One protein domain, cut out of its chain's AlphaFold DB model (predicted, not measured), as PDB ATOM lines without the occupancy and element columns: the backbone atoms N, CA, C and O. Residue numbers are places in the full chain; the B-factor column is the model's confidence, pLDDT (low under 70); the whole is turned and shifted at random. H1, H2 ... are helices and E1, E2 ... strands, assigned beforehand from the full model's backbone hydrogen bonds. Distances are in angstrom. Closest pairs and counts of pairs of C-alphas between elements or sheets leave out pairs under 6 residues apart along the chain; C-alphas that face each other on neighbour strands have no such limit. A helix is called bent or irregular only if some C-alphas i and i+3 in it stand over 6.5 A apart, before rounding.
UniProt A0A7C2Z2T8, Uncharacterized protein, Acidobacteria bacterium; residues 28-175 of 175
ATOM      1  N   PRO A  28       9.160 -37.701 -15.549       82.62
ATOM      2  CA  PRO A  28       8.603 -37.402 -16.864       82.62
ATOM      3  C   PRO A  28       7.304 -36.599 -16.835       82.62
ATOM      4  O   PRO A  28       7.108 -35.751 -17.695       82.62
ATOM      5  N   GLN A  29       6.438 -36.790 -15.835       79.50
ATOM      6  CA  GLN A  29       5.230 -35.968 -15.699       79.50
ATOM      7  C   GLN A  29       5.560 -34.480 -15.480       79.50
ATOM      8  O   GLN A  29       4.983 -33.619 -16.145       79.50
ATOM      9  N   LYS A  30       6.525 -34.174 -14.600       79.56
ATOM     10  CA  LYS A  30       7.000 -32.797 -14.367       79.56
ATOM     11  C   LYS A  30       7.665 -32.208 -15.609       79.56
ATOM     12  O   LYS A  30       7.389 -31.066 -15.966       79.56
ATOM     13  N   VAL A  31       8.506 -32.996 -16.282       87.06
ATOM     14  CA  VAL A  31       9.189 -32.570 -17.515       87.06
ATOM     15  C   VAL A  31       8.183 -32.310 -18.634       87.06
ATOM     16  O   VAL A  31       8.296 -31.304 -19.323       87.06
ATOM     17  N   GLY A  32       7.161 -33.158 -18.780       84.94
ATOM     18  CA  GLY A  32       6.099 -32.978 -19.767       84.94
ATOM     19  C   GLY A  32       5.299 -31.697 -19.552       84.94
ATOM     20  O   GLY A  32       5.025 -30.990 -20.517       84.94
ATOM     21  N   GLY A  33       4.987 -31.359 -18.296       80.75
ATOM     22  CA  GLY A  33       4.328 -30.093 -17.953       80.75
ATOM     23  C   GLY A  33       5.198 -28.860 -18.216       80.75
ATOM     24  O   GLY A  33       4.708 -27.855 -18.723       80.75
ATOM     25  N   LEU A  34       6.499 -28.938 -17.917       88.06
ATOM     26  CA  LEU A  34       7.437 -27.856 -18.229       88.06
ATOM     27  C   LEU A  34       7.562 -27.656 -19.747       88.06
ATOM     28  O   LEU A  34       7.463 -26.534 -20.239       88.06
ATOM     29  N   LEU A  35       7.738 -28.753 -20.488       88.00
ATOM     30  CA  LEU A  35       7.883 -28.741 -21.941       88.00
ATOM     31  C   LEU A  35       6.624 -28.207 -22.629       88.00
ATOM     32  O   LEU A  35       6.728 -27.387 -23.541       88.00
ATOM     33  N   SER A  36       5.435 -28.622 -22.177       87.88
ATOM     34  CA  SER A  36       4.182 -28.097 -22.715       87.88
ATOM     35  C   SER A  36       4.032 -26.601 -22.442       87.88
ATOM     36  O   SER A  36       3.675 -25.867 -23.357       87.88
ATOM     37  N   GLY A  37       4.379 -26.126 -21.242       82.19
ATOM     38  CA  GLY A  37       4.359 -24.700 -20.908       82.19
ATOM     39  C   GLY A  37       5.257 -23.860 -21.820       82.19
ATOM     40  O   GLY A  37       4.797 -22.871 -22.391       82.19
ATOM     41  N   VAL A  38       6.509 -24.285 -22.022       90.19
ATOM     42  CA  VAL A  38       7.458 -23.592 -22.915       90.19
ATOM     43  C   VAL A  38       6.925 -23.538 -24.348       90.19
ATOM     44  O   VAL A  38       6.925 -22.474 -24.964       90.19
ATOM     45  N   LEU A  39       6.417 -24.658 -24.872       90.12
ATOM     46  CA  LEU A  39       5.880 -24.710 -26.235       90.12
ATOM     47  C   LEU A  39       4.640 -23.831 -26.411       90.12
ATOM     48  O   LEU A  39       4.501 -23.178 -27.442       90.12
ATOM     49  N   VAL A  40       3.764 -23.767 -25.405       89.06
ATOM     50  CA  VAL A  40       2.599 -22.876 -25.425       89.06
ATOM     51  C   VAL A  40       3.028 -21.412 -25.493       89.06
ATOM     52  O   VAL A  40       2.473 -20.669 -26.297       89.06
ATOM     53  N   VAL A  41       4.038 -21.000 -24.717       88.94
ATOM     54  CA  VAL A  41       4.563 -19.622 -24.752       88.94
ATOM     55  C   VAL A  41       5.167 -19.286 -26.117       88.94
ATOM     56  O   VAL A  41       4.886 -18.218 -26.655       88.94
ATOM     57  N   VAL A  42       5.951 -20.198 -26.702       90.38
ATOM     58  CA  VAL A  42       6.557 -20.006 -28.032       90.38
ATOM     59  C   VAL A  42       5.491 -19.891 -29.122       90.38
ATOM     60  O   VAL A  42       5.576 -19.033 -29.995       90.38
ATOM     61  N   ILE A  43       4.461 -20.735 -29.072       89.06
ATOM     62  CA  ILE A  43       3.365 -20.678 -30.044       89.06
ATOM     63  C   ILE A  43       2.557 -19.399 -29.860       89.06
ATOM     64  O   ILE A  43       2.205 -18.750 -30.840       89.06
ATOM     65  N   TRP A  44       2.289 -19.004 -28.619       86.75
ATOM     66  CA  TRP A  44       1.593 -17.757 -28.352       86.75
ATOM     67  C   TRP A  44       2.364 -16.563 -28.916       86.75
ATOM     68  O   TRP A  44       1.781 -15.752 -29.630       86.75
ATOM     69  N   SER A  45       3.671 -16.468 -28.662       89.94
ATOM     70  CA  SER A  45       4.468 -15.330 -29.132       89.94
ATOM     71  C   SER A  45       4.557 -15.243 -30.659       89.94
ATOM     72  O   SER A  45       4.583 -14.139 -31.190       89.94
ATOM     73  N   GLN A  46       4.560 -16.375 -31.371       89.88
ATOM     74  CA  GLN A  46       4.668 -16.396 -32.835       89.88
ATOM     75  C   GLN A  46       3.327 -16.255 -33.566       89.88
ATOM     76  O   GLN A  46       3.286 -15.710 -34.665       89.88
ATOM     77  N   PHE A  47       2.231 -16.757 -32.989       87.75
ATOM     78  CA  PHE A  47       0.932 -16.857 -33.670       87.75
ATOM     79  C   PHE A  47      -0.123 -15.875 -33.136       87.75
ATOM     80  O   PHE A  47      -1.296 -16.008 -33.475       87.75
ATOM     81  N   SER A  48       0.270 -14.890 -32.320       84.69
ATOM     82  CA  SER A  48      -0.657 -13.885 -31.768       84.69
ATOM     83  C   SER A  48      -1.197 -12.885 -32.795       84.69
ATOM     84  O   SER A  48      -2.145 -12.169 -32.480       84.69
ATOM     85  N   ASP A  49      -0.640 -12.823 -34.008       87.31
ATOM     86  CA  ASP A  49      -1.117 -11.902 -35.042       87.31
ATOM     87  C   ASP A  49      -2.211 -12.521 -35.933       87.31
ATOM     88  O   ASP A  49      -2.105 -13.681 -36.350       87.31
ATOM     89  N   PRO A  50      -3.238 -11.740 -36.337       86.31
ATOM     90  CA  PRO A  50      -4.341 -12.232 -37.165       86.31
ATOM     91  C   PRO A  50      -3.906 -12.726 -38.550       86.31
ATOM     92  O   PRO A  50      -4.622 -13.515 -39.173       86.31
ATOM     93  N   VAL A  51      -2.734 -12.291 -39.023       89.88
ATOM     94  CA  VAL A  51      -2.114 -12.751 -40.275       89.88
ATOM     95  C   VAL A  51      -1.841 -14.258 -40.238       89.88
ATOM     96  O   VAL A  51      -1.953 -14.922 -41.268       89.88
ATOM     97  N   TYR A  52      -1.559 -14.818 -39.056       89.25
ATOM     98  CA  TYR A  52      -1.186 -16.223 -38.898       89.25
ATOM     99  C   TYR A  52      -2.356 -17.170 -38.599       89.25
ATOM    100  O   TYR A  52      -2.148 -18.357 -38.343       89.25
ATOM    101  N   LEU A  53      -3.601 -16.687 -38.662       87.94
ATOM    102  CA  LEU A  53      -4.803 -17.485 -38.401       87.94
ATOM    103  C   LEU A  53      -4.884 -18.804 -39.209       87.94
ATOM    104  O   LEU A  53      -5.173 -19.847 -38.604       87.94
ATOM    105  N   PRO A  54      -4.618 -18.838 -40.535       89.69
ATOM    106  CA  PRO A  54      -4.662 -20.096 -41.278       89.69
ATOM    107  C   PRO A  54      -3.536 -21.057 -40.866       89.69
ATOM    108  O   PRO A  54      -3.777 -22.265 -40.791       89.69
ATOM    109  N   GLN A  55      -2.333 -20.560 -40.549       90.00
ATOM    110  CA  GLN A  55      -1.251 -21.412 -40.048       90.00
ATOM    111  C   GLN A  55      -1.567 -21.957 -38.647       90.00
ATOM    112  O   GLN A  55      -1.430 -23.161 -38.431       90.00
ATOM    113  N   ALA A  56      -2.066 -21.122 -37.729       87.94
ATOM    114  CA  ALA A  56      -2.459 -21.533 -36.380       87.94
ATOM    115  C   ALA A  56      -3.539 -22.629 -36.413       87.94
ATOM    116  O   ALA A  56      -3.455 -23.614 -35.678       87.94
ATOM    117  N   THR A  57      -4.506 -22.511 -37.329       90.62
ATOM    118  CA  THR A  57      -5.555 -23.524 -37.530       90.62
ATOM    119  C   THR A  57      -4.976 -24.854 -38.023       90.62
ATOM    120  O   THR A  57      -5.338 -25.913 -37.510       90.62
ATOM    121  N   ARG A  58      -4.040 -24.825 -38.985       92.38
ATOM    122  CA  ARG A  58      -3.365 -26.043 -39.471       92.38
ATOM    123  C   ARG A  58      -2.568 -26.724 -38.359       92.38
ATOM    124  O   ARG A  58      -2.697 -27.933 -38.187       92.38
ATOM    125  N   VAL A  59      -1.795 -25.962 -37.584       90.56
ATOM    126  CA  VAL A  59      -1.018 -26.500 -36.455       90.56
ATOM    127  C   VAL A  59      -1.943 -27.106 -35.398       90.56
ATOM    128  O   VAL A  59      -1.680 -28.218 -34.941       90.56
ATOM    129  N   ALA A  60      -3.059 -26.444 -35.068       90.69
ATOM    130  CA  ALA A  60      -4.052 -26.974 -34.132       90.69
ATOM    131  C   ALA A  60      -4.593 -28.343 -34.578       90.69
ATOM    132  O   ALA A  60      -4.637 -29.276 -33.780       90.69
ATOM    133  N   LEU A  61      -4.958 -28.476 -35.858       93.94
ATOM    134  CA  LEU A  61      -5.480 -29.724 -36.423       93.94
ATOM    135  C   LEU A  61      -4.431 -30.842 -36.433       93.94
ATOM    136  O   LEU A  61      -4.742 -31.968 -36.048       93.94
ATOM    137  N   ILE A  62      -3.188 -30.535 -36.819       95.19
ATOM    138  CA  ILE A  62      -2.083 -31.507 -36.812       95.19
ATOM    139  C   ILE A  62      -1.811 -31.994 -35.384       95.19
ATOM    140  O   ILE A  62      -1.688 -33.196 -35.156       95.19
ATOM    141  N   MET A  63      -1.766 -31.080 -34.414       93.62
ATOM    142  CA  MET A  63      -1.507 -31.417 -33.013       93.62
ATOM    143  C   MET A  63      -2.675 -32.179 -32.382       93.62
ATOM    144  O   MET A  63      -2.445 -33.113 -31.617       93.62
ATOM    145  N   ALA A  64      -3.918 -31.854 -32.746       93.00
ATOM    146  CA  ALA A  64      -5.091 -32.620 -32.337       93.00
ATOM    147  C   ALA A  64      -5.066 -34.048 -32.914       93.00
ATOM    148  O   ALA A  64      -5.275 -35.009 -32.174       93.00
ATOM    149  N   GLY A  65      -4.742 -34.203 -34.203       95.50
ATOM    150  CA  GLY A  65      -4.568 -35.515 -34.834       95.50
ATOM    151  C   GLY A  65      -3.437 -36.325 -34.193       95.50
ATOM    152  O   GLY A  65      -3.618 -37.501 -33.877       95.50
ATOM    153  N   GLY A  66      -2.301 -35.680 -33.914       94.38
ATOM    154  CA  GLY A  66      -1.180 -36.278 -33.187       94.38
ATOM    155  C   GLY A  66      -1.562 -36.719 -31.772       94.38
ATOM    156  O   GLY A  66      -1.204 -37.817 -31.361       94.38
ATOM    157  N   CYS A  67      -2.349 -35.916 -31.052       93.50
ATOM    158  CA  CYS A  67      -2.867 -36.258 -29.727       93.50
ATOM    159  C   CYS A  67      -3.728 -37.529 -29.764       93.50
ATOM    160  O   CYS A  67      -3.514 -38.440 -28.964       93.50
ATOM    161  N   VAL A  68      -4.640 -37.645 -30.737       94.31
ATOM    162  CA  VAL A  68      -5.451 -38.860 -30.924       94.31
ATOM    163  C   VAL A  68      -4.569 -40.065 -31.252       94.31
ATOM    164  O   VAL A  68      -4.737 -41.125 -30.650       94.31
ATOM    165  N   LEU A  69      -3.594 -39.911 -32.152       96.00
ATOM    166  CA  LEU A  69      -2.656 -40.982 -32.491       96.00
ATOM    167  C   LEU A  69      -1.865 -41.450 -31.259       96.00
ATOM    168  O   LEU A  69      -1.790 -42.649 -30.991       96.00
ATOM    169  N   PHE A  70      -1.317 -40.517 -30.478       94.69
ATOM    170  CA  PHE A  70      -0.586 -40.837 -29.255       94.69
ATOM    171  C   PHE A  70      -1.467 -41.495 -28.198       94.69
ATOM    172  O   PHE A  70      -1.008 -42.413 -27.524       94.69
ATOM    173  N   LEU A  71      -2.732 -41.086 -28.085       91.50
ATOM    174  CA  LEU A  71      -3.695 -41.708 -27.179       91.50
ATOM    175  C   LEU A  71      -3.931 -43.175 -27.550       91.50
ATOM    176  O   LEU A  71      -3.917 -44.037 -26.673       91.50
ATOM    177  N   LEU A  72      -4.113 -43.462 -28.843       93.81
ATOM    178  CA  LEU A  72      -4.316 -44.823 -29.341       93.81
ATOM    179  C   LEU A  72      -3.071 -45.692 -29.134       93.81
ATOM    180  O   LEU A  72      -3.189 -46.810 -28.637       93.81
ATOM    181  N   LEU A  73      -1.882 -45.174 -29.454       94.19
ATOM    182  CA  LEU A  73      -0.617 -45.894 -29.261       94.19
ATOM    183  C   LEU A  73      -0.331 -46.161 -27.779       94.19
ATOM    184  O   LEU A  73       0.047 -47.273 -27.411       94.19
ATOM    185  N   TYR A  74      -0.558 -45.166 -26.919       90.50
ATOM    186  CA  TYR A  74      -0.413 -45.316 -25.475       90.50
ATOM    187  C   TYR A  74      -1.417 -46.334 -24.920       90.50
ATOM    188  O   TYR A  74      -1.028 -47.241 -24.190       90.50
ATOM    189  N   GLY A  75      -2.690 -46.248 -25.322       89.81
ATOM    190  CA  GLY A  75      -3.720 -47.209 -24.925       89.81
ATOM    191  C   GLY A  75      -3.408 -48.638 -25.377       89.81
ATOM    192  O   GLY A  75      -3.571 -49.577 -24.601       89.81
ATOM    193  N   PHE A  76      -2.887 -48.805 -26.597       91.75
ATOM    194  CA  PHE A  76      -2.433 -50.098 -27.110       91.75
ATOM    195  C   PHE A  76      -1.272 -50.675 -26.287       91.75
ATOM    196  O   PHE A  76      -1.273 -51.861 -25.952       91.75
ATOM    197  N   LEU A  77      -0.298 -49.843 -25.914       90.50
ATOM    198  CA  LEU A  77       0.801 -50.250 -25.038       90.50
ATOM    199  C   LEU A  77       0.312 -50.658 -23.653       90.50
ATOM    200  O   LEU A  77       0.694 -51.726 -23.181       90.50
ATOM    201  N   VAL A  78      -0.565 -49.859 -23.035       88.81
ATOM    202  CA  VAL A  78      -1.186 -50.207 -21.750       88.81
ATOM    203  C   VAL A  78      -1.870 -51.570 -21.869       88.81
ATOM    204  O   VAL A  78      -1.571 -52.473 -21.095       88.81
ATOM    205  N   ALA A  79      -2.718 -51.766 -22.880       87.00
ATOM    206  CA  ALA A  79      -3.480 -53.002 -23.040       87.00
ATOM    207  C   ALA A  79      -2.611 -54.248 -23.290       87.00
ATOM    208  O   ALA A  79      -2.984 -55.344 -22.878       87.00
ATOM    209  N   THR A  80      -1.468 -54.105 -23.968       89.00
ATOM    210  CA  THR A  80      -0.631 -55.251 -24.368       89.00
ATOM    211  C   THR A  80       0.538 -55.539 -23.429       89.00
ATOM    212  O   THR A  80       0.999 -56.679 -23.382       89.00
ATOM    213  N   GLN A  81       1.032 -54.533 -22.702       90.19
ATOM    214  CA  GLN A  81       2.262 -54.630 -21.907       90.19
ATOM    215  C   GLN A  81       2.045 -54.454 -20.400       90.19
ATOM    216  O   GLN A  81       3.015 -54.579 -19.650       90.19
ATOM    217  N   THR A  82       0.824 -54.180 -19.931       89.31
ATOM    218  CA  THR A  82       0.536 -54.122 -18.488       89.31
ATOM    219  C   THR A  82      -0.036 -55.441 -17.983       89.31
ATOM    220  O   THR A  82      -0.925 -56.039 -18.588       89.31
ATOM    221  N   PHE A  83       0.501 -55.906 -16.859       89.56
ATOM    222  CA  PHE A  83       0.128 -57.163 -16.217       89.56
ATOM    223  C   PHE A  83      -0.223 -56.916 -14.754       89.56
ATOM    224  O   PHE A  83       0.360 -56.050 -14.105       89.56
ATOM    225  N   GLN A  84      -1.168 -57.685 -14.214       87.81
ATOM    226  CA  GLN A  84      -1.597 -57.534 -12.824       87.81
ATOM    227  C   GLN A  84      -0.767 -58.424 -11.899       87.81
ATOM    228  O   GLN A  84      -0.732 -59.645 -12.053       87.81
ATOM    229  N   VAL A  85      -0.136 -57.820 -10.903       87.00
ATOM    230  CA  VAL A  85       0.589 -58.504  -9.835       87.00
ATOM    231  C   VAL A  85      -0.212 -58.405  -8.548       87.00
ATOM    232  O   VAL A  85      -0.608 -57.316  -8.131       87.00
ATOM    233  N   VAL A  86      -0.450 -59.549  -7.912       85.81
ATOM    234  CA  VAL A  86      -1.074 -59.608  -6.588       85.81
ATOM    235  C   VAL A  86       0.042 -59.593  -5.550       85.81
ATOM    236  O   VAL A  86       0.931 -60.439  -5.589       85.81
ATOM    237  N   TYR A  87      -0.000 -58.637  -4.628       83.31
ATOM    238  CA  TYR A  87       0.946 -58.516  -3.523       83.31
ATOM    239  C   TYR A  87       0.197 -58.378  -2.196       83.31
ATOM    240  O   TYR A  87      -0.965 -57.973  -2.159       83.31
ATOM    241  N   SER A  88       0.854 -58.741  -1.097       83.12
ATOM    242  CA  SER A  88       0.274 -58.684   0.247       83.12
ATOM    243  C   SER A  88       0.911 -57.533   1.034       83.12
ATOM    244  O   SER A  88       1.997 -57.716   1.584       83.12
ATOM    245  N   PRO A  89       0.322 -56.317   1.038       77.88
ATOM    246  CA  PRO A  89       0.897 -55.171   1.749       77.88
ATOM    247  C   PRO A  89       0.834 -55.304   3.275       77.88
ATOM    248  O   PRO A  89       1.660 -54.716   3.969       77.88
ATOM    249  N   LYS A  90      -0.143 -56.047   3.811       82.62
ATOM    250  CA  LYS A  90      -0.267 -56.363   5.243       82.62
ATOM    251  C   LYS A  90      -0.722 -57.814   5.411       82.62
ATOM    252  O   LYS A  90      -1.435 -58.308   4.532       82.62
ATOM    253  N   PRO A  91      -0.402 -58.471   6.543       78.38
ATOM    254  CA  PRO A  91      -0.984 -59.768   6.883       78.38
ATOM    255  C   PRO A  91      -2.516 -59.715   6.726       78.38
ATOM    256  O   PRO A  91      -3.139 -58.763   7.188       78.38
ATOM    257  N   ASN A  92      -3.109 -60.696   6.036       79.88
ATOM    258  CA  ASN A  92      -4.541 -60.765   5.686       79.88
ATOM    259  C   ASN A  92      -5.098 -59.703   4.714       79.88
ATOM    260  O   ASN A  92      -6.315 -59.579   4.593       79.88
ATOM    261  N   THR A  93      -4.265 -58.975   3.964       82.31
ATOM    262  CA  THR A  93      -4.761 -58.094   2.887       82.31
ATOM    263  C   THR A  93      -4.056 -58.369   1.571       82.31
ATOM    264  O   THR A  93      -2.833 -58.395   1.510       82.31
ATOM    265  N   THR A  94      -4.826 -58.540   0.499       83.44
ATOM    266  CA  THR A  94      -4.310 -58.671  -0.867       83.44
ATOM    267  C   THR A  94      -4.589 -57.393  -1.640       83.44
ATOM    268  O   THR A  94      -5.732 -56.940  -1.692       83.44
ATOM    269  N   ALA A  95      -3.562 -56.836  -2.271       84.75
ATOM    270  CA  ALA A  95      -3.680 -55.712  -3.184       84.75
ATOM    271  C   ALA A  95      -3.178 -56.111  -4.574       84.75
ATOM    272  O   ALA A  95      -2.294 -56.954  -4.727       84.75
ATOM    273  N   THR A  96      -3.746 -55.494  -5.603       84.81
ATOM    274  CA  THR A  96      -3.320 -55.672  -6.991       84.81
ATOM    275  C   THR A  96      -2.579 -54.433  -7.460       84.81
ATOM    276  O   THR A  96      -3.024 -53.312  -7.214       84.81
ATOM    277  N   ARG A  97      -1.463 -54.624  -8.158       85.19
ATOM    278  CA  ARG A  97      -0.694 -53.557  -8.801       85.19
ATOM    279  C   ARG A  97      -0.442 -53.921 -10.257       85.19
ATOM    280  O   ARG A  97      -0.156 -55.075 -10.557       85.19
ATOM    281  N   ASN A  98      -0.528 -52.938 -11.144       85.88
ATOM    282  CA  ASN A  98      -0.143 -53.119 -12.539       85.88
ATOM    283  C   ASN A  98       1.373 -52.967 -12.671       85.88
ATOM    284  O   ASN A  98       1.948 -52.039 -12.111       85.88
ATOM    285  N   VAL A  99       1.993 -53.880 -13.409       88.44
ATOM    286  CA  VAL A  99       3.426 -53.899 -13.705       88.44
ATOM    287  C   VAL A  99       3.607 -53.876 -15.216       88.44
ATOM    288  O   VAL A  99       2.949 -54.633 -15.933       88.44
ATOM    289  N   ILE A 100       4.535 -53.046 -15.700       89.31
ATOM    290  CA  ILE A 100       4.950 -53.088 -17.105       89.31
ATOM    291  C   ILE A 100       5.851 -54.309 -17.341       89.31
ATOM    292  O   ILE A 100       6.932 -54.442 -16.744       89.31
ATOM    293  N   GLY A 101       5.404 -55.178 -18.245       89.62
ATOM    294  CA  GLY A 101       6.199 -56.256 -18.821       89.62
ATOM    295  C   GLY A 101       7.255 -55.749 -19.809       89.62
ATOM    296  O   GLY A 101       7.408 -54.558 -20.062       89.62
ATOM    297  N   GLY A 102       8.036 -56.666 -20.367       89.31
ATOM    298  CA  GLY A 102       8.952 -56.368 -21.466       89.31
ATOM    299  C   GLY A 102       8.338 -56.710 -22.822       89.31
ATOM    300  O   GLY A 102       7.557 -57.654 -22.941       89.31
ATOM    301  N   LEU A 103       8.790 -56.007 -23.860       89.56
ATOM    302  CA  LEU A 103       8.469 -56.302 -25.263       89.56
ATOM    303  C   LEU A 103       8.870 -57.731 -25.681       89.56
ATOM    304  O   LEU A 103       8.253 -58.319 -26.567       89.56
ATOM    305  N   TRP A 104       9.895 -58.298 -25.038       91.75
ATOM    306  CA  TRP A 104      10.450 -59.613 -25.338       91.75
ATOM    307  C   TRP A 104      10.635 -60.443 -24.071       91.75
ATOM    308  O   TRP A 104      11.292 -60.027 -23.115       91.75
ATOM    309  N   LEU A 105      10.073 -61.650 -24.103       91.12
ATOM    310  CA  LEU A 105      10.296 -62.686 -23.099       91.12
ATOM    311  C   LEU A 105      11.699 -63.293 -23.255       91.12
ATOM    312  O   LEU A 105      12.245 -63.354 -24.359       91.12
ATOM    313  N   THR A 106      12.269 -63.791 -22.160       92.31
ATOM    314  CA  THR A 106      13.510 -64.578 -22.192       92.31
ATOM    315  C   THR A 106      13.301 -65.896 -22.949       92.31
ATOM    316  O   THR A 106      12.186 -66.419 -23.028       92.31
ATOM    317  N   LYS A 107      14.370 -66.470 -23.523       92.56
ATOM    318  CA  LYS A 107      14.289 -67.742 -24.277       92.56
ATOM    319  C   LYS A 107      13.707 -68.882 -23.425       92.56
ATOM    320  O   LYS A 107      12.925 -69.695 -23.920       92.56
ATOM    321  N   GLU A 108      14.050 -68.898 -22.141       91.81
ATOM    322  CA  GLU A 108      13.531 -69.846 -21.152       91.81
ATOM    323  C   GLU A 108      12.026 -69.655 -20.942       91.81
ATOM    324  O   GLU A 108      11.255 -70.603 -21.100       91.81
ATOM    325  N   ALA A 109      11.586 -68.413 -20.705       91.31
ATOM    326  CA  ALA A 109      10.175 -68.079 -20.552       91.31
ATOM    327  C   ALA A 109       9.354 -68.437 -21.804       91.31
ATOM    328  O   ALA A 109       8.257 -68.980 -21.683       91.31
ATOM    329  N   VAL A 110       9.888 -68.210 -23.011       93.38
ATOM    330  CA  VAL A 110       9.236 -68.612 -24.273       93.38
ATOM    331  C   VAL A 110       9.079 -70.130 -24.362       93.38
ATOM    332  O   VAL A 110       8.015 -70.614 -24.754       93.38
ATOM    333  N   THR A 111      10.112 -70.884 -23.983       93.75
ATOM    334  CA  THR A 111      10.082 -72.354 -24.009       93.75
ATOM    335  C   THR A 111       9.037 -72.899 -23.037       93.75
ATOM    336  O   THR A 111       8.207 -73.719 -23.428       93.75
ATOM    337  N   ILE A 112       9.012 -72.387 -21.802       92.25
ATOM    338  CA  ILE A 112       8.031 -72.779 -20.777       92.25
ATOM    339  C   ILE A 112       6.611 -72.410 -21.222       92.25
ATOM    340  O   ILE A 112       5.701 -73.237 -21.140       92.25
ATOM    341  N   LYS A 113       6.428 -71.199 -21.764       93.56
ATOM    342  CA  LYS A 113       5.141 -70.725 -22.287       93.56
ATOM    343  C   LYS A 113       4.593 -71.650 -23.370       93.56
ATOM    344  O   LYS A 113       3.425 -72.023 -23.319       93.56
ATOM    345  N   ARG A 114       5.434 -72.037 -24.338       93.44
ATOM    346  CA  ARG A 114       5.042 -72.932 -25.439       93.44
ATOM    347  C   ARG A 114       4.759 -74.349 -24.953       93.44
ATOM    348  O   ARG A 114       3.752 -74.920 -25.355       93.44
ATOM    349  N   LYS A 115       5.610 -74.889 -24.075       94.06
ATOM    350  CA  LYS A 115       5.466 -76.249 -23.537       94.06
ATOM    351  C   LYS A 115       4.159 -76.419 -22.762       94.06
ATOM    352  O   LYS A 115       3.470 -77.414 -22.947       94.06
ATOM    353  N   ASN A 116       3.806 -75.427 -21.947       92.50
ATOM    354  CA  ASN A 116       2.650 -75.495 -21.053       92.50
ATOM    355  C   ASN A 116       1.404 -74.775 -21.602       92.50
ATOM    356  O   ASN A 116       0.390 -74.724 -20.916       92.50
ATOM    357  N   LYS A 117       1.473 -74.202 -22.816       93.50
ATOM    358  CA  LYS A 117       0.406 -73.397 -23.449       93.50
ATOM    359  C   LYS A 117      -0.159 -72.292 -22.539       93.50
ATOM    360  O   LYS A 117      -1.344 -71.982 -22.596       93.50
ATOM    361  N   LEU A 118       0.699 -71.692 -21.715       91.94
ATOM    362  CA  LEU A 118       0.302 -70.682 -20.732       91.94
ATOM    363  C   LEU A 118       0.180 -69.295 -21.367       91.94
ATOM    364  O   LEU A 118       0.924 -68.923 -22.284       91.94
ATOM    365  N   THR A 119      -0.712 -68.478 -20.821       92.25
ATOM    366  CA  THR A 119      -0.711 -67.036 -21.081       92.25
ATOM    367  C   THR A 119       0.482 -66.366 -20.389       92.25
ATOM    368  O   THR A 119       1.074 -66.899 -19.449       92.25
ATOM    369  N   THR A 120       0.868 -65.168 -20.839       90.12
ATOM    370  CA  THR A 120       1.970 -64.424 -20.198       90.12
ATOM    371  C   THR A 120       1.646 -64.070 -18.737       90.12
ATOM    372  O   THR A 120       2.536 -64.087 -17.891       90.12
ATOM    373  N   GLN A 121       0.369 -63.818 -18.427       90.88
ATOM    374  CA  GLN A 121      -0.116 -63.538 -17.073       90.88
ATOM    375  C   GLN A 121       0.015 -64.762 -16.152       90.88
ATOM    376  O   GLN A 121       0.473 -64.645 -15.016       90.88
ATOM    377  N   GLU A 122      -0.344 -65.951 -16.638       90.31
ATOM    378  CA  GLU A 122      -0.178 -67.203 -15.887       90.31
ATOM    379  C   GLU A 122       1.295 -67.560 -15.698       90.31
ATOM    380  O   GLU A 122       1.686 -68.011 -14.623       90.31
ATOM    381  N   LEU A 123       2.123 -67.304 -16.714       92.00
ATOM    382  CA  LEU A 123       3.567 -67.489 -16.616       92.00
ATOM    383  C   LEU A 123       4.168 -66.587 -15.528       92.00
ATOM    384  O   LEU A 123       4.995 -67.044 -14.742       92.00
ATOM    385  N   LEU A 124       3.715 -65.330 -15.442       92.25
ATOM    386  CA  LEU A 124       4.148 -64.393 -14.406       92.25
ATOM    387  C   LEU A 124       3.716 -64.866 -13.013       92.25
ATOM    388  O   LEU A 124       4.517 -64.851 -12.081       92.25
ATOM    389  N   LYS A 125       2.475 -65.352 -12.882       90.94
ATOM    390  CA  LYS A 125       1.972 -65.944 -11.635       90.94
ATOM    391  C   LYS A 125       2.805 -67.160 -11.211       90.94
ATOM    392  O   LYS A 125       3.162 -67.271 -10.041       90.94
ATOM    393  N   GLY A 126       3.166 -68.030 -12.157       89.38
ATOM    394  CA  GLY A 126       4.027 -69.194 -11.918       89.38
ATOM    395  C   GLY A 126       5.455 -68.835 -11.492       89.38
ATOM    396  O   GLY A 126       6.079 -69.583 -10.749       89.38
ATOM    397  N   ALA A 127       5.955 -67.661 -11.889       89.00
ATOM    398  CA  ALA A 127       7.257 -67.141 -11.471       89.00
ATOM    399  C   ALA A 127       7.223 -66.367 -10.138       89.00
ATOM    400  O   ALA A 127       8.139 -65.592  -9.860       89.00
ATOM    401  N   ALA A 128       6.181 -66.564  -9.319       88.56
ATOM    402  CA  ALA A 128       5.937 -65.820  -8.081       88.56
ATOM    403  C   ALA A 128       5.849 -64.296  -8.293       88.56
ATOM    404  O   ALA A 128       6.283 -63.517  -7.448       88.56
ATOM    405  N   TYR A 129       5.290 -63.879  -9.434       88.44
ATOM    406  CA  TYR A 129       5.163 -62.482  -9.848       88.44
ATOM    407  C   TYR A 129       6.488 -61.717  -9.986       88.44
ATOM    408  O   TYR A 129       6.483 -60.488  -9.956       88.44
ATOM    409  N   ASP A 130       7.610 -62.415 -10.182       88.69
ATOM    410  CA  ASP A 130       8.904 -61.786 -10.448       88.69
ATOM    411  C   ASP A 130       9.081 -61.498 -11.957       88.69
ATOM    412  O   ASP A 130       9.303 -62.426 -12.748       88.69
ATOM    413  N   PRO A 131       8.990 -60.227 -12.396       88.00
ATOM    414  CA  PRO A 131       9.108 -59.871 -13.805       88.00
ATOM    415  C   PRO A 131      10.528 -60.050 -14.366       88.00
ATOM    416  O   PRO A 131      10.673 -60.233 -15.575       88.00
ATOM    417  N   ASP A 132      11.576 -60.029 -13.536       89.00
ATOM    418  CA  ASP A 132      12.959 -60.153 -14.019       89.00
ATOM    419  C   ASP A 132      13.286 -61.584 -14.484       89.00
ATOM    420  O   ASP A 132      14.218 -61.786 -15.263       89.00
ATOM    421  N   LYS A 133      12.481 -62.577 -14.082       89.50
ATOM    422  CA  LYS A 133      12.583 -63.961 -14.575       89.50
ATOM    423  C   LYS A 133      11.970 -64.140 -15.964       89.50
ATOM    424  O   LYS A 133      12.419 -64.981 -16.745       89.50
ATOM    425  N   LEU A 134      10.932 -63.366 -16.280       93.00
ATOM    426  CA  LEU A 134      10.204 -63.484 -17.544       93.00
ATOM    427  C   LEU A 134      10.785 -62.604 -18.645       93.00
ATOM    428  O   LEU A 134      10.802 -63.009 -19.808       93.00
ATOM    429  N   TRP A 135      11.227 -61.401 -18.292       93.75
ATOM    430  CA  TRP A 135      11.645 -60.386 -19.248       93.75
ATOM    431  C   TRP A 135      13.063 -59.920 -18.964       93.75
ATOM    432  O   TRP A 135      13.455 -59.718 -17.818       93.75
ATOM    433  N   SER A 136      13.825 -59.669 -20.028       92.56
ATOM    434  CA  SER A 136      15.141 -59.059 -19.869       92.56
ATOM    435  C   SER A 136      15.009 -57.612 -19.387       92.56
ATOM    436  O   SER A 136      14.106 -56.872 -19.795       92.56
ATOM    437  N   ARG A 137      15.957 -57.169 -18.551       89.94
ATOM    438  CA  ARG A 137      15.998 -55.788 -18.037       89.94
ATOM    439  C   ARG A 137      15.989 -54.747 -19.155       89.94
ATOM    440  O   ARG A 137      15.276 -53.754 -19.056       89.94
ATOM    441  N   PHE A 138      16.724 -55.008 -20.238       89.81
ATOM    442  CA  PHE A 138      16.761 -54.131 -21.409       89.81
ATOM    443  C   PHE A 138      15.388 -54.009 -22.080       89.81
ATOM    444  O   PHE A 138      14.946 -52.907 -22.397       89.81
ATOM    445  N   SER A 139      14.668 -55.125 -22.232       92.19
ATOM    446  CA  SER A 139      13.334 -55.116 -22.833       92.19
ATOM    447  C   SER A 139      12.316 -54.343 -21.990       92.19
ATOM    448  O   SER A 139      11.515 -53.582 -22.534       92.19
ATOM    449  N   ARG A 140      12.378 -54.482 -20.659       90.62
ATOM    450  CA  ARG A 140      11.533 -53.711 -19.732       90.62
ATOM    451  C   ARG A 140      11.871 -52.223 -19.753       90.62
ATOM    452  O   ARG A 140      10.967 -51.393 -19.750       90.62
ATOM    453  N   ALA A 141      13.159 -51.879 -19.784       90.19
ATOM    454  CA  ALA A 141      13.601 -50.490 -19.871       90.19
ATOM    455  C   ALA A 141      13.112 -49.830 -21.169       90.19
ATOM    456  O   ALA A 141      12.595 -48.716 -21.125       90.19
ATOM    457  N   LEU A 142      13.196 -50.542 -22.298       92.81
ATOM    458  CA  LEU A 142      12.693 -50.058 -23.580       92.81
ATOM    459  C   LEU A 142      11.169 -49.880 -23.563       92.81
ATOM    460  O   LEU A 142      10.684 -48.837 -23.989       92.81
ATOM    461  N   ALA A 143      10.422 -50.841 -23.005       92.06
ATOM    462  CA  ALA A 143       8.975 -50.710 -22.840       92.06
ATOM    463  C   ALA A 143       8.627 -49.450 -22.033       92.06
ATOM    464  O   ALA A 143       7.866 -48.608 -22.506       92.06
ATOM    465  N   LYS A 144       9.257 -49.264 -20.863       90.50
ATOM    466  CA  LYS A 144       9.080 -48.066 -20.027       90.50
ATOM    467  C   LYS A 144       9.425 -46.776 -20.774       90.50
ATOM    468  O   LYS A 144       8.683 -45.804 -20.674       90.50
ATOM    469  N   ALA A 145      10.507 -46.762 -21.551       91.56
ATOM    470  CA  ALA A 145      10.865 -45.610 -22.374       91.56
ATOM    471  C   ALA A 145       9.779 -45.295 -23.417       91.56
ATOM    472  O   ALA A 145       9.404 -44.134 -23.566       91.56
ATOM    473  N   CYS A 146       9.214 -46.310 -24.080       92.75
ATOM    474  CA  CYS A 146       8.089 -46.127 -24.997       92.75
ATOM    475  C   CYS A 146       6.865 -45.534 -24.284       92.75
ATOM    476  O   CYS A 146       6.317 -44.545 -24.768       92.75
ATOM    477  N   PHE A 147       6.470 -46.070 -23.121       91.00
ATOM    478  CA  PHE A 147       5.374 -45.509 -22.318       91.00
ATOM    479  C   PHE A 147       5.598 -44.027 -22.003       91.00
ATOM    480  O   PHE A 147       4.695 -43.214 -22.196       91.00
ATOM    481  N   VAL A 148       6.815 -43.669 -21.584       91.19
ATOM    482  CA  VAL A 148       7.195 -42.281 -21.298       91.19
ATOM    483  C   VAL A 148       7.099 -41.403 -22.545       91.19
ATOM    484  O   VAL A 148       6.495 -40.336 -22.479       91.19
ATOM    485  N   ILE A 149       7.650 -41.836 -23.681       93.00
ATOM    486  CA  ILE A 149       7.638 -41.059 -24.930       93.00
ATOM    487  C   ILE A 149       6.207 -40.815 -25.407       93.00
ATOM    488  O   ILE A 149       5.858 -39.681 -25.730       93.00
ATOM    489  N   PHE A 150       5.362 -41.847 -25.421       92.69
ATOM    490  CA  PHE A 150       3.979 -41.701 -25.870       92.69
ATOM    491  C   PHE A 150       3.142 -40.868 -24.904       92.69
ATOM    492  O   PHE A 150       2.334 -40.054 -25.347       92.69
ATOM    493  N   TYR A 151       3.382 -40.992 -23.600       89.88
ATOM    494  CA  TYR A 151       2.758 -40.127 -22.605       89.88
ATOM    495  C   TYR A 151       3.181 -38.656 -22.767       89.88
ATOM    496  O   TYR A 151       2.338 -37.756 -22.733       89.88
ATOM    497  N   LEU A 152       4.472 -38.388 -22.984       90.81
ATOM    498  CA  LEU A 152       4.980 -37.039 -23.251       90.81
ATOM    499  C   LEU A 152       4.404 -36.477 -24.553       90.81
ATOM    500  O   LEU A 152       3.907 -35.354 -24.569       90.81
ATOM    501  N   GLY A 153       4.395 -37.274 -25.621       91.56
ATOM    502  CA  GLY A 153       3.785 -36.909 -26.897       91.56
ATOM    503  C   GLY A 153       2.312 -36.549 -26.734       91.56
ATOM    504  O   GLY A 153       1.891 -35.480 -27.175       91.56
ATOM    505  N   LEU A 154       1.541 -37.378 -26.028       90.88
ATOM    506  CA  LEU A 154       0.126 -37.138 -25.737       90.88
ATOM    507  C   LEU A 154      -0.095 -35.846 -24.937       90.88
ATOM    508  O   LEU A 154      -0.933 -35.020 -25.293       90.88
ATOM    509  N   THR A 155       0.659 -35.659 -23.853       88.81
ATOM    510  CA  THR A 155       0.498 -34.494 -22.968       88.81
ATOM    511  C   THR A 155       0.896 -33.188 -23.649       88.81
ATOM    512  O   THR A 155       0.171 -32.196 -23.534       88.81
ATOM    513  N   VAL A 156       2.003 -33.186 -24.390       91.56
ATOM    514  CA  VAL A 156       2.487 -32.013 -25.123       91.56
ATOM    515  C   VAL A 156       1.562 -31.680 -26.288       91.56
ATOM    516  O   VAL A 156       1.085 -30.550 -26.362       91.56
ATOM    517  N   SER A 157       1.252 -32.650 -27.155       93.06
ATOM    518  CA  SER A 157       0.382 -32.421 -28.319       93.06
ATOM    519  C   SER A 157      -1.015 -31.962 -27.908       93.06
ATOM    520  O   SER A 157      -1.529 -31.005 -28.480       93.06
ATOM    521  N   GLY A 158      -1.599 -32.557 -26.861       89.50
ATOM    522  CA  GLY A 158      -2.884 -32.120 -26.320       89.50
ATOM    523  C   GLY A 158      -2.845 -30.693 -25.768       89.50
ATOM    524  O   GLY A 158      -3.745 -29.904 -26.045       89.50
ATOM    525  N   SER A 159      -1.790 -30.330 -25.030       90.12
ATOM    526  CA  SER A 159      -1.645 -28.974 -24.470       90.12
ATOM    527  C   SER A 159      -1.452 -27.923 -25.564       90.12
ATOM    528  O   SER A 159      -2.093 -26.873 -25.539       90.12
ATOM    529  N   VAL A 160      -0.612 -28.228 -26.554       89.81
ATOM    530  CA  VAL A 160      -0.357 -27.358 -27.703       89.81
ATOM    531  C   VAL A 160      -1.611 -27.196 -28.563       89.81
ATOM    532  O   VAL A 160      -1.960 -26.073 -28.914       89.81
ATOM    533  N   ALA A 161      -2.333 -28.284 -28.855       91.38
ATOM    534  CA  ALA A 161      -3.572 -28.227 -29.627       91.38
ATOM    535  C   ALA A 161      -4.614 -27.310 -28.964       91.38
ATOM    536  O   ALA A 161      -5.236 -26.490 -29.639       91.38
ATOM    537  N   LEU A 162      -4.762 -27.406 -27.636       88.62
ATOM    538  CA  LEU A 162      -5.654 -26.536 -26.867       88.62
ATOM    539  C   LEU A 162      -5.212 -25.067 -26.906       88.62
ATOM    540  O   LEU A 162      -6.057 -24.188 -27.059       88.62
ATOM    541  N   ALA A 163      -3.910 -24.793 -26.807       88.94
ATOM    542  CA  ALA A 163      -3.388 -23.432 -26.904       88.94
ATOM    543  C   ALA A 163      -3.613 -22.823 -28.296       88.94
ATOM    544  O   ALA A 163      -4.117 -21.706 -28.397       88.94
ATOM    545  N   CYS A 164      -3.326 -23.565 -29.372       87.62
ATOM    546  CA  CYS A 164      -3.608 -23.104 -30.732       87.62
ATOM    547  C   CYS A 164      -5.108 -22.852 -30.942       87.62
ATOM    548  O   CYS A 164      -5.479 -21.842 -31.533       87.62
ATOM    549  N   ALA A 165      -5.979 -23.726 -30.424       87.75
ATOM    550  CA  ALA A 165      -7.424 -23.520 -30.492       87.75
ATOM    551  C   ALA A 165      -7.860 -22.242 -29.754       87.75
ATOM    552  O   ALA A 165      -8.698 -21.499 -30.264       87.75
ATOM    553  N   ALA A 166      -7.272 -21.951 -28.589       88.06
ATOM    554  CA  ALA A 166      -7.541 -20.721 -27.849       88.06
ATOM    555  C   ALA A 166      -7.116 -19.466 -28.631       88.06
ATOM    556  O   ALA A 166      -7.895 -18.520 -28.712       88.06
ATOM    557  N   ILE A 167      -5.933 -19.486 -29.259       86.88
ATOM    558  CA  ILE A 167      -5.443 -18.386 -30.110       86.88
ATOM    559  C   ILE A 167      -6.374 -18.173 -31.308       86.88
ATOM    560  O   ILE A 167      -6.772 -17.046 -31.591       86.88
ATOM    561  N   VAL A 168      -6.781 -19.247 -31.993       88.75
ATOM    562  CA  VAL A 168      -7.702 -19.160 -33.141       88.75
ATOM    563  C   VAL A 168      -9.044 -18.547 -32.734       88.75
ATOM    564  O   VAL A 168      -9.599 -17.742 -33.481       88.75
ATOM    565  N   LEU A 169      -9.566 -18.904 -31.555       88.81
ATOM    566  CA  LEU A 169     -10.794 -18.312 -31.026       88.81
ATOM    567  C   LEU A 169     -10.616 -16.825 -30.698       88.81
ATOM    568  O   LEU A 169     -11.449 -16.030 -31.124       88.81
ATOM    569  N   ASP A 170      -9.534 -16.448 -30.008       87.25
ATOM    570  CA  ASP A 170      -9.242 -15.050 -29.656       87.25
ATOM    571  C   ASP A 170      -9.115 -14.169 -30.911       87.25
ATOM    572  O   ASP A 170      -9.807 -13.159 -31.052       87.25
ATOM    573  N   LEU A 171      -8.326 -14.617 -31.893       85.62
ATOM    574  CA  LEU A 171      -8.157 -13.921 -33.170       85.62
ATOM    575  C   LEU A 171      -9.462 -13.791 -33.960       85.62
ATOM    576  O   LEU A 171      -9.645 -12.817 -34.690       85.62
ATOM    577  N   ARG A 172     -10.377 -14.761 -33.835       84.06
ATOM    578  CA  ARG A 172     -11.689 -14.705 -34.491       84.06
ATOM    579  C   ARG A 172     -12.636 -13.724 -33.805       84.06
ATOM    580  O   ARG A 172     -13.459 -13.143 -34.497       84.06
ATOM    581  N   THR A 173     -12.522 -13.539 -32.489       85.00
ATOM    582  CA  THR A 173     -13.351 -12.590 -31.725       85.00
ATOM    583  C   THR A 173     -12.893 -11.135 -31.817       85.00
ATOM    584  O   THR A 173     -13.677 -10.245 -31.514       85.00
ATOM    585  N   ARG A 174     -11.638 -10.884 -32.213       76.75
ATOM    586  CA  ARG A 174     -11.090  -9.528 -32.404       76.75
ATOM    587  C   ARG A 174     -11.364  -8.932 -33.793       76.75
ATOM    588  O   ARG A 174     -10.984  -7.788 -34.027       76.75
ATOM    589  N   LYS A 175     -11.953  -9.708 -34.706       57.75
ATOM    590  CA  LYS A 175     -12.465  -9.234 -36.001       57.75
ATOM    591  C   LYS A 175     -13.910  -8.790 -35.855       57.75
ATOM    592  O   LYS A 175     -14.254  -7.792 -36.517       57.75
TER     593      LYS A 175
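This is residues 28 to 175 of the 175 residues of an uncharacterized protein of Acidobacteria bacterium (UniProt A0A7C2Z2T8). A long stalk of three helices side by side, H1, H2 and H6, ends in a small head of three short helices, H3, H4 and H5, and at the head's end of the stalk a hairpin of two strands, E1 and E2, runs out to one side. In the stalk the longest helix, H6, packs on both H2 and the shorter H1, which lies along the part of H6 away from the head. The printed part has 148 residues with six named helices and two named strands, in the order H1, H2, E1, E2, H3, H4, H5, H6; the class is mostly helix, and the one sheet, E1 - E2, is antiparallel. The whole is only just loose, close to extended, with a radius of gyration of the C-alphas of 21.9 A, and elongated, with spans of 69 by 35 by 21 A.

From the first printed residue, H1, residues 28 to 47, is joined by a tight link to H2, residues 50 to 81. These two run opposite ways at a shallow tilt of 17 degrees and are close but not clearly touching; their closest C-alphas, those of Phe 47 and Ala 56, are 6.4 A apart. H2 is irregular, with C-alphas 51 and 54 standing 7.8 A apart, and has a kink of 29 degrees near residue 57. A tight link with no residue between joins it to E1, residues 82 to 90, which forms a hairpin with E2, residues 93 to 100. The two strands are antiparallel at 150 degrees; N 85 and O 97 are 2.8 A apart and N 99 and O 83 are 2.8 A apart, both within hydrogen-bond range. H3, residues 107 to 116, and H4, residues 120 to 126, only just touch, with 3 pairs of C-alphas within 8 A, and are about perpendicular at 89 degrees; the closest C-alphas are those of Lys 113 and Leu 123, 6.7 A apart. The closest C-alphas of E1 and H4 are those of Phe 83 and Gln 121, 6.4 A apart. H5, residues 131 to 134, only just touches H4, with 3 pairs of C-alphas within 8 A, the closest being those of Leu 124 and Pro 131, 6.7 A apart. H6, residues 137 to 173, and H5 meet only through their link. H6 touches H2, opposite ways at a shallow tilt of 28 degrees; their closest C-alphas, those of Ala 60 and Ala 161, are 4.7 A apart. H6 also touches H1, the same way at a shallow tilt of 30 degrees, with the C-alphas of Ser 36 and Val 156 closest at 4.9 A. Among the pairs that are apart are H1 and H3, H2 and H4, and H3 and H6. In H1, H3, H4 and H6 every O i to N i+4 pair is within hydrogen-bond range, in H2 26 of 28 are, and H5 is too short for such a pair.

H1 begins at C-alpha 28, (8.603, -37.402, -16.864), and is 27.6 A long. H2 is 45.5 A long and ends at C-alpha 81, (2.262, -54.630, -21.907). E1 measures 23.9 A and E2 22.8 A. H3, H4 and H5 are short. H6 is 54.0 A long and ends at C-alpha 173, (-13.351, -12.590, -31.725).

The two C-alphas farthest apart, those of Lys 115 and Lys 175, are 70.5 A apart. The printed part has no cut; the link from E2 to H3, six residues, is short but not tight, and no link is long. The mean pLDDT of the printed part is 89.1, and residue 175, the chain's last, is the one under 70.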